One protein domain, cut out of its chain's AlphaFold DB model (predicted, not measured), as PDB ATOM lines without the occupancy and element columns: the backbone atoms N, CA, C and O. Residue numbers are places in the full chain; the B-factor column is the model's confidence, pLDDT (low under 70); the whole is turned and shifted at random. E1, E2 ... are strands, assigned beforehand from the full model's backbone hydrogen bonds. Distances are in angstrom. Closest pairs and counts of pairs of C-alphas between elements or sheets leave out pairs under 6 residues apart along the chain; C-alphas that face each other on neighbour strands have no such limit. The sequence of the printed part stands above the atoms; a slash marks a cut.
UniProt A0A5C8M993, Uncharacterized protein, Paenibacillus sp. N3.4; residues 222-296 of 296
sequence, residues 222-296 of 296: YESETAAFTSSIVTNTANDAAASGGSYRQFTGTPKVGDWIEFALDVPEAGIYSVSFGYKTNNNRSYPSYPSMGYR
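What this domain is: This is residues 222 to 296 of the 296 residues of an uncharacterized protein of Paenibacillus sp. N3.4 (UniProt A0A5C8M993). With little regular structure, the domain is two small strand pairs, hairpin E2-E3 and pair E1-E4, with the long unnamed stretch 264 to 296 running out along the longest axis and folding back over one side of them. The 75 printed residues hold four named strands, E1 to E4 in chain order, and no named helix: all strand, with 16 residues in named elements. Both two-strand sheets are antiparallel. The whole is only just compact, close to loose, with a radius of gyration of the C-alphas of 13.4 A, spanning 37 by 29 by 20 A.

Where its parts are: E2, residues 235 to 239, and E3, residues 247 to 251, each measure 13.3 A; C-alpha 235 is at (309.601, 285.888, 416.221). E1 is residues 229 to 231 and E4 residues 261 to 263, ending at (314.806, 293.944, 407.658).

How they stand to each other: In hairpin E2-E3, N 236 and O 250 are 2.9 A apart, within hydrogen-bond range. Between antiparallel E1 and E4, N 230 and O 262 are 2.9 A apart, also within range. E3 and E4 are apart.

The domain as a whole: The printed part has no cut. No link is long. pLDDT is under 70 at residue 269 and residues 282 to 296.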
ATOM      1  N   TYR A 222     309.840 291.309 398.863       88.12
ATOM      2  CA  TYR A 222     310.621 290.642 399.896       88.12
ATOM      3  C   TYR A 222     309.667 289.965 400.864       88.12
ATOM      4  O   TYR A 222     308.840 290.633 401.484       88.12
ATOM      5  N   GLU A 223     309.785 288.648 400.986       91.19
ATOM      6  CA  GLU A 223     308.933 287.881 401.884       91.19
ATOM      7  C   GLU A 223     309.516 287.890 403.303       91.19
ATOM      8  O   GLU A 223     310.673 287.531 403.523       91.19
ATOM      9  N   SER A 224     308.725 288.325 404.286       92.00
ATOM     10  CA  SER A 224     309.181 288.543 405.674       92.00
ATOM     11  C   SER A 224     309.720 287.278 406.367       92.00
ATOM     12  O   SER A 224     310.507 287.340 407.319       92.00
ATOM     13  N   GLU A 225     309.279 286.111 405.910       90.44
ATOM     14  CA  GLU A 225     309.651 284.801 406.421       90.44
ATOM     15  C   GLU A 225     310.993 284.298 405.872       90.44
ATOM     16  O   GLU A 225     311.605 283.431 406.502       90.44
ATOM     17  N   THR A 226     311.478 284.874 404.766       90.69
ATOM     18  CA  THR A 226     312.768 284.523 404.144       90.69
ATOM     19  C   THR A 226     313.793 285.654 404.185       90.69
ATOM     20  O   THR A 226     314.991 285.378 404.220       90.69
ATOM     21  N   ALA A 227     313.351 286.913 404.226       91.62
ATOM     22  CA  ALA A 227     314.229 288.071 404.318       91.62
ATOM     23  C   ALA A 227     315.079 288.033 405.599       91.62
ATOM     24  O   ALA A 227     314.602 287.651 406.671       91.62
ATOM     25  N   ALA A 228     316.337 288.464 405.493       93.56
ATOM     26  CA  ALA A 228     317.217 288.609 406.645       93.56
ATOM     27  C   ALA A 228     316.709 289.734 407.561       93.56
ATOM     28  O   ALA A 228     316.329 290.808 407.087       93.56
ATOM     29  N   PHE A 229     316.702 289.494 408.874       94.62
ATOM     30  CA  PHE A 229     316.212 290.464 409.846       94.62
ATOM     31  C   PHE A 229     316.926 290.355 411.197       94.62
ATOM     32  O   PHE A 229     317.475 289.311 411.555       94.62
ATOM     33  N   THR A 230     316.846 291.432 411.971       96.25
ATOM     34  CA  THR A 230     317.142 291.478 413.408       96.25
ATOM     35  C   THR A 230     315.887 291.939 414.153       96.25
ATOM     36  O   THR A 230     314.991 292.555 413.573       96.25
ATOM     37  N   SER A 231     315.740 291.585 415.431       95.25
ATOM     38  CA  SER A 231     314.554 291.960 416.211       95.25
ATOM     39  C   SER A 231     314.859 292.063 417.702       95.25
ATOM     40  O   SER A 231     315.730 291.354 418.208       95.25
ATOM     41  N   SER A 232     314.119 292.921 418.412       95.69
ATOM     42  CA  SER A 232     314.152 293.010 419.880       95.69
ATOM     43  C   SER A 232     313.291 291.956 420.580       95.69
ATOM     44  O   SER A 232     313.376 291.805 421.799       95.69
ATOM     45  N   ILE A 233     312.444 291.250 419.830       93.56
ATOM     46  CA  ILE A 233     311.482 290.277 420.344       93.56
ATOM     47  C   ILE A 233     311.627 288.949 419.600       93.56
ATOM     48  O   ILE A 233     312.075 288.880 418.457       93.56
ATOM     49  N   VAL A 234     311.239 287.862 420.263       94.81
ATOM     50  CA  VAL A 234     311.186 286.545 419.629       94.81
ATOM     51  C   VAL A 234     310.131 286.555 418.529       94.81
ATOM     52  O   VAL A 234     308.992 286.981 418.739       94.81
ATOM     53  N   THR A 235     310.496 286.029 417.367       94.56
ATOM     54  CA  THR A 235     309.601 285.888 416.221       94.56
ATOM     55  C   THR A 235     309.485 284.429 415.794       94.56
ATOM     56  O   THR A 235     310.344 283.601 416.103       94.56
ATOM     57  N   ASN A 236     308.408 284.096 415.090       94.69
ATOM     58  CA  ASN A 236     308.212 282.804 414.441       94.69
ATOM     59  C   ASN A 236     307.656 282.990 413.021       94.69
ATOM     60  O   ASN A 236     307.143 284.055 412.674       94.69
ATOM     61  N   THR A 237     307.782 281.961 412.183       95.75
ATOM     62  CA  THR A 237     307.064 281.886 410.900       95.75
ATOM     63  C   THR A 237     305.718 281.213 411.141       95.75
ATOM     64  O   THR A 237     305.668 280.149 411.763       95.75
ATOM     65  N   ALA A 238     304.636 281.824 410.668       94.12
ATOM     66  CA  ALA A 238     303.291 281.265 410.721       94.12
ATOM     67  C   ALA A 238     302.760 281.040 409.301       94.12
ATOM     68  O   ALA A 238     302.902 281.910 408.446       94.12
ATOM     69  N   ASN A 239     302.127 279.887 409.072       95.25
ATOM     70  CA  ASN A 239     301.525 279.549 407.783       95.25
ATOM     71  C   ASN A 239     300.146 280.206 407.658       95.25
ATOM     72  O   ASN A 239     299.325 280.111 408.575       95.25
ATOM     73  N   ASP A 240     299.874 280.822 406.513       92.44
ATOM     74  CA  ASP A 240     298.571 281.390 406.177       92.44
ATOM     75  C   ASP A 240     298.427 281.436 404.658       92.44
ATOM     76  O   ASP A 240     299.195 282.113 403.979       92.44
ATOM     77  N   ALA A 241     297.436 280.728 404.118       92.31
ATOM     78  CA  ALA A 241     297.210 280.666 402.676       92.31
ATOM     79  C   ALA A 241     296.852 282.032 402.057       92.31
ATOM     80  O   ALA A 241     296.967 282.191 400.846       92.31
ATOM     81  N   ALA A 242     296.419 283.008 402.865       88.81
ATOM     82  CA  ALA A 242     296.150 284.367 402.406       88.81
ATOM     83  C   ALA A 242     297.405 285.262 402.376       88.81
ATOM     84  O   ALA A 242     297.346 286.366 401.834       88.81
ATOM     85  N   ALA A 243     298.526 284.829 402.961       89.62
ATOM     86  CA  ALA A 243     299.784 285.562 402.899       89.62
ATOM     87  C   ALA A 243     300.507 285.316 401.563       89.62
ATOM     88  O   ALA A 243     300.394 284.242 400.968       89.62
ATOM     89  N   SER A 244     301.284 286.302 401.099       87.00
ATOM     90  CA  SER A 244     302.210 286.085 399.978       87.00
ATOM     91  C   SER A 244     303.199 284.978 400.357       87.00
ATOM     92  O   SER A 244     303.592 284.879 401.512       87.00
ATOM     93  N   GLY A 245     303.490 284.060 399.432       88.19
ATOM     94  CA  GLY A 245     304.314 282.879 399.733       88.19
ATOM     95  C   GLY A 245     303.676 281.852 400.688       88.19
ATOM     96  O   GLY A 245     304.283 280.821 400.965       88.19
ATOM     97  N   GLY A 246     302.444 282.079 401.166       92.62
ATOM     98  CA  GLY A 246     301.718 281.170 402.060       92.62
ATOM     99  C   GLY A 246     302.161 281.219 403.529       92.62
ATOM    100  O   GLY A 246     301.798 280.334 404.312       92.62
ATOM    101  N   SER A 247     302.970 282.205 403.925       94.38
ATOM    102  CA  SER A 247     303.476 282.370 405.293       94.38
ATOM    103  C   SER A 247     303.761 283.833 405.630       94.38
ATOM    104  O   SER A 247     303.812 284.686 404.755       94.38
ATOM    105  N   TYR A 248     303.919 284.147 406.917       93.06
ATOM    106  CA  TYR A 248     304.325 285.477 407.374       93.06
ATOM    107  C   TYR A 248     305.156 285.411 408.660       93.06
ATOM    108  O   TYR A 248     305.101 284.439 409.424       93.06
ATOM    109  N   ARG A 249     305.919 286.476 408.930       94.00
ATOM    110  CA  ARG A 249     306.645 286.656 410.192       94.00
ATOM    111  C   ARG A 249     305.715 287.181 411.286       94.00
ATOM    112  O   ARG A 249     305.063 288.209 411.121       94.00
ATOM    113  N   GLN A 250     305.699 286.513 412.434       92.12
ATOM    114  CA  GLN A 250     304.887 286.879 413.592       92.12
ATOM    115  C   GLN A 250     305.759 287.139 414.826       92.12
ATOM    116  O   GLN A 250     306.763 286.470 415.047       92.12
ATOM    117  N   PHE A 251     305.357 288.105 415.656       90.94
ATOM    118  CA  PHE A 251     305.911 288.282 417.002       90.94
ATOM    119  C   PHE A 251     305.294 287.276 417.973       90.94
ATOM    120  O   PHE A 251     304.063 287.165 418.069       90.94
ATOM    121  N   THR A 252     306.148 286.591 418.725       89.00
ATOM    122  CA  THR A 252     305.747 285.637 419.756       89.00
ATOM    123  C   THR A 252     305.388 286.391 421.037       89.00
ATOM    124  O   THR A 252     306.189 287.152 421.571       89.00
ATOM    125  N   GLY A 253     304.178 286.167 421.556       84.69
ATOM    126  CA  GLY A 253     303.666 286.866 422.740       84.69
ATOM    127  C   GLY A 253     303.069 288.246 422.436       84.69
ATOM    128  O   GLY A 253     302.743 288.558 421.286       84.69
ATOM    129  N   THR A 254     302.856 289.044 423.485       85.38
ATOM    130  CA  THR A 254     302.323 290.414 423.394       85.38
ATOM    131  C   THR A 254     303.485 291.402 423.277       85.38
ATOM    132  O   THR A 254     304.225 291.543 424.253       85.38
ATOM    133  N   PRO A 255     303.647 292.085 422.129       87.06
ATOM    134  CA  PRO A 255     304.693 293.089 421.958       87.06
ATOM    135  C   PRO A 255     304.497 294.250 422.932       87.06
ATOM    136  O   PRO A 255     303.364 294.650 423.216       87.06
ATOM    137  N   LYS A 256     305.597 294.799 423.435       88.69
ATOM    138  CA  LYS A 256     305.626 296.001 424.266       88.69
ATOM    139  C   LYS A 256     305.956 297.216 423.407       88.69
ATOM    140  O   LYS A 256     306.519 297.108 422.320       88.69
ATOM    141  N   VAL A 257     305.613 298.401 423.910       87.25
ATOM    142  CA  VAL A 257     306.044 299.657 423.288       87.25
ATOM    143  C   VAL A 257     307.571 299.664 423.197       87.25
ATOM    144  O   VAL A 257     308.246 299.435 424.199       87.25
ATOM    145  N   GLY A 258     308.091 299.926 421.997       88.44
ATOM    146  CA  GLY A 258     309.525 299.910 421.705       88.44
ATOM    147  C   GLY A 258     310.045 298.596 421.120       88.44
ATOM    148  O   GLY A 258     311.201 298.572 420.706       88.44
ATOM    149  N   ASP A 259     309.227 297.540 421.035       92.00
ATOM    150  CA  ASP A 259     309.621 296.342 420.295       92.00
ATOM    151  C   ASP A 259     309.693 296.611 418.787       92.00
ATOM    152  O   ASP A 259     308.842 297.305 418.224       92.00
ATOM    153  N   TRP A 260     310.702 296.042 418.127       92.44
ATOM    154  CA  TRP A 260     310.986 296.287 416.716       92.44
ATOM    155  C   TRP A 260     311.463 295.037 415.969       92.44
ATOM    156  O   TRP A 260     311.968 294.067 416.542       92.44
ATOM    157  N   ILE A 261     311.303 295.090 414.647       92.44
ATOM    158  CA  ILE A 261     311.928 294.199 413.671       92.44
ATOM    159  C   ILE A 261     312.543 295.068 412.577       92.44
ATOM    160  O   ILE A 261     311.918 296.024 412.121       92.44
ATOM    161  N   GLU A 262     313.768 294.750 412.187       94.75
ATOM    162  CA  GLU A 262     314.515 295.459 411.155       94.75
ATOM    163  C   GLU A 262     314.882 294.466 410.059       94.75
ATOM    164  O   GLU A 262     315.474 293.423 410.335       94.75
ATOM    165  N   PHE A 263     314.504 294.774 408.820       92.81
ATOM    166  CA  PHE A 263     314.806 293.944 407.658       92.81
ATOM    167  C   PHE A 263     316.022 294.493 406.917       92.81
ATOM    168  O   PHE A 263     316.105 295.692 406.656       92.81
ATOM    169  N   ALA A 264     316.919 293.597 406.515       92.38
ATOM    170  CA  ALA A 264     317.994 293.907 405.585       92.38
ATOM    171  C   ALA A 264     317.510 293.617 404.157       92.38
ATOM    172  O   ALA A 264     317.311 292.459 403.785       92.38
ATOM    173  N   LEU A 265     317.286 294.675 403.373       88.75
ATOM    174  CA  LEU A 265     316.811 294.589 401.991       88.75
ATOM    175  C   LEU A 265     317.931 294.984 401.026       88.75
ATOM    176  O   LEU A 265     318.563 296.023 401.202       88.75
ATOM    177  N   ASP A 266     318.145 294.174 399.990       82.69
ATOM    178  CA  ASP A 266     319.155 294.429 398.959       82.69
ATOM    179  C   ASP A 266     318.614 295.383 397.885       82.69
ATOM    180  O   ASP A 266     317.974 294.969 396.907       82.69
ATOM    181  N   VAL A 267     318.807 296.683 398.109       79.69
ATOM    182  CA  VAL A 267     318.397 297.729 397.168       79.69
ATOM    183  C   VAL A 267     319.493 297.975 396.124       79.69
ATOM    184  O   VAL A 267     320.661 298.099 396.488       79.69
ATOM    185  N   PRO A 268     319.143 298.060 394.829       70.31
ATOM    186  CA  PRO A 268     320.133 298.115 393.755       70.31
ATOM    187  C   PRO A 268     320.933 299.423 393.727       70.31
ATOM    188  O   PRO A 268     322.106 299.397 393.365       70.31
ATOM    189  N   GLU A 269     320.325 300.550 394.117       68.38
ATOM    190  CA  GLU A 269     320.969 301.869 394.158       68.38
ATOM    191  C   GLU A 269     320.423 302.751 395.295       68.38
ATOM    192  O   GLU A 269     319.353 302.498 395.854       68.38
ATOM    193  N   ALA A 270     321.134 303.828 395.641       74.94
ATOM    194  CA  ALA A 270     320.629 304.829 396.581       74.94
ATOM    195  C   ALA A 270     319.518 305.675 395.930       74.94
ATOM    196  O   ALA A 270     319.681 306.170 394.817       74.94
ATOM    197  N   GLY A 271     318.401 305.887 396.630       75.00
ATOM    198  CA  GLY A 271     317.281 306.645 396.075       75.00
ATOM    199  C   GLY A 271     316.051 306.689 396.974       75.00
ATOM    200  O   GLY A 271     316.061 306.190 398.099       75.00
ATOM    201  N   ILE A 272     314.987 307.312 396.464       75.62
ATOM    202  CA  ILE A 272     313.676 307.336 397.119       75.62
ATOM    203  C   ILE A 272     312.879 306.133 396.627       75.62
ATOM    204  O   ILE A 272     312.641 305.987 395.430       75.62
ATOM    205  N   TYR A 273     312.425 305.305 397.563       76.56
ATOM    206  CA  TYR A 273     311.626 304.122 397.277       76.56
ATOM    207  C   TYR A 273     310.240 304.243 397.900       76.56
ATOM    208  O   TYR A 273     310.089 304.678 399.042       76.56
ATOM    209  N   SER A 274     309.224 303.800 397.162       79.31
ATOM    210  CA  SER A 274     307.911 303.542 397.750       79.31
ATOM    211  C   SER A 274     307.946 302.182 398.433       79.31
ATOM    212  O   SER A 274     308.061 301.153 397.769       79.31
ATOM    213  N   VAL A 275     307.857 302.173 399.761       83.69
ATOM    214  CA  VAL A 275     307.851 300.940 400.555       83.69
ATOM    215  C   VAL A 275     306.418 300.619 400.960       83.69
ATOM    216  O   VAL A 275     305.735 301.446 401.561       83.69
ATOM    217  N   SER A 276     305.965 299.413 400.630       85.12
ATOM    218  CA  SER A 276     304.657 298.891 401.033       85.12
ATOM    219  C   SER A 276     304.842 297.662 401.913       85.12
ATOM    220  O   SER A 276     305.642 296.788 401.591       85.12
ATOM    221  N   PHE A 277     304.083 297.582 403.004       86.25
ATOM    222  CA  PHE A 277     304.117 296.449 403.926       86.25
ATOM    223  C   PHE A 277     302.773 295.726 403.918       86.25
ATOM    224  O   PHE A 277     301.736 296.321 404.216       86.25
ATOM    225  N   GLY A 278     302.798 294.427 403.626       86.81
ATOM    226  CA  GLY A 278     301.692 293.534 403.946       86.81
ATOM    227  C   GLY A 278     301.793 293.105 405.406       86.81
ATOM    228  O   GLY A 278     302.860 292.697 405.859       86.81
ATOM    229  N   TYR A 279     300.701 293.198 406.159       87.38
ATOM    230  CA  TYR A 279     300.649 292.692 407.527       87.38
ATOM    231  C   TYR A 279     299.264 292.141 407.840       87.38
ATOM    232  O   TYR A 279     298.252 292.596 407.308       87.38
ATOM    233  N   LYS A 280     299.224 291.154 408.732       83.94
ATOM    234  CA  LYS A 280     297.974 290.597 409.239       83.94
ATOM    235  C   LYS A 280     297.506 291.416 410.436       83.94
ATOM    236  O   LYS A 280     298.200 291.489 411.451       83.94
ATOM    237  N   THR A 281     296.325 292.012 410.332       75.56
ATOM    238  CA  THR A 281     295.656 292.638 411.474       75.56
ATOM    239  C   THR A 281     294.984 291.570 412.332       75.56
ATOM    240  O   THR A 281     294.413 290.601 411.833       75.56
ATOM    241  N   ASN A 282     295.035 291.747 413.650       69.38
ATOM    242  CA  ASN A 282     294.099 291.100 414.558       69.38
ATOM    243  C   ASN A 282     293.409 292.178 415.399       69.38
ATOM    244  O   ASN A 282     293.995 293.196 415.756       69.38
ATOM    245  N   ASN A 283     292.143 291.951 415.726       65.44
ATOM    246  CA  ASN A 283     291.225 292.950 416.281       65.44
ATOM    247  C   ASN A 283     291.571 293.357 417.731       65.44
ATOM    248  O   ASN A 283     290.804 294.062 418.374       65.44
ATOM    249  N   ASN A 284     292.692 292.862 418.263       59.88
ATOM    250  CA  ASN A 284     293.084 292.944 419.666       59.88
ATOM    251  C   ASN A 284     294.528 293.467 419.840       59.88
ATOM    252  O   ASN A 284     295.154 293.202 420.867       59.88
ATOM    253  N   ARG A 285     295.095 294.158 418.835       57.56
ATOM    254  CA  ARG A 285     296.422 294.801 418.912       57.56
ATOM    255  C   ARG A 285     296.397 296.240 418.398       57.56
ATOM    256  O   ARG A 285     295.636 296.584 417.500       57.56
ATOM    257  N   SER A 286     297.244 297.071 419.002       56.62
ATOM    258  CA  SER A 286     297.499 298.465 418.634       56.62
ATOM    259  C   SER A 286     298.191 298.594 417.271       56.62
ATOM    260  O   SER A 286     298.901 297.689 416.832       56.62
ATOM    261  N   TYR A 287     297.984 299.737 416.608       59.53
ATOM    262  CA  TYR A 287     298.556 300.048 415.298       59.53
ATOM    263  C   TYR A 287     300.091 300.157 415.356       59.53
ATOM    264  O   TYR A 287     300.608 300.818 416.261       59.53
ATOM    265  N   PRO A 288     300.828 299.565 414.398       59.41
ATOM    266  CA  PRO A 288     302.256 299.825 414.248       59.41
ATOM    267  C   PRO A 288     302.507 301.313 413.958       59.41
ATOM    268  O   PRO A 288     301.819 301.910 413.131       59.41
ATOM    269  N   SER A 289     303.502 301.913 414.616       53.03
ATOM    270  CA  SER A 289     304.012 303.250 414.287       53.03
ATOM    271  C   SER A 289     305.320 303.130 413.507       53.03
ATOM    272  O   SER A 289     306.227 302.430 413.956       53.03
ATOM    273  N   TYR A 290     305.437 303.834 412.381       57.53
ATOM    274  CA  TYR A 290     306.604 303.761 411.499       57.53
ATOM    275  C   TYR A 290     307.468 305.025 411.634       57.53
ATOM    276  O   TYR A 290     306.993 306.111 411.292       57.53
ATOM    277  N   PRO A 291     308.717 304.935 412.122       52.06
ATOM    278  CA  PRO A 291     309.661 306.039 412.000       52.06
ATOM    279  C   PRO A 291     310.113 306.190 410.539       52.06
ATOM    280  O   PRO A 291     310.212 305.210 409.803       52.06
ATOM    281  N   SER A 292     310.401 307.424 410.116       44.50
ATOM    282  CA  SER A 292     311.020 307.702 408.815       44.50
ATOM    283  C   SER A 292     312.339 306.929 408.693       44.50
ATOM    284  O   SER A 292     313.232 307.128 409.519       44.50
ATOM    285  N   MET A 293     312.460 306.062 407.684       46.22
ATOM    286  CA  MET A 293     313.695 305.329 407.388       46.22
ATOM    287  C   MET A 293     314.834 306.318 407.106       46.22
ATOM    288  O   MET A 293     314.831 307.009 406.090       46.22
ATOM    289  N   GLY A 294     315.803 306.397 408.016       36.25
ATOM    290  CA  GLY A 294     317.101 307.004 407.745       36.25
ATOM    291  C   GLY A 294     318.017 305.938 407.161       36.25
ATOM    292  O   GLY A 294     318.325 304.967 407.847       36.25
ATOM    293  N   TYR A 295     318.429 306.100 405.905       38.09
ATOM    294  CA  TYR A 295     319.468 305.261 405.309       38.09
ATOM    295  C   TYR A 295     320.792 305.519 406.054       38.09
ATOM    296  O   TYR A 295     321.187 306.677 406.210       38.09
ATOM    297  N   ARG A 296     321.439 304.461 406.557       37.09
ATOM    298  CA  ARG A 296     322.843 304.491 406.990       37.09
ATOM    299  C   ARG A 296     323.731 303.945 405.888       37.09
ATOM    300  O   ARG A 296     323.280 302.989 405.224       37.09
TER     301      ARG A 296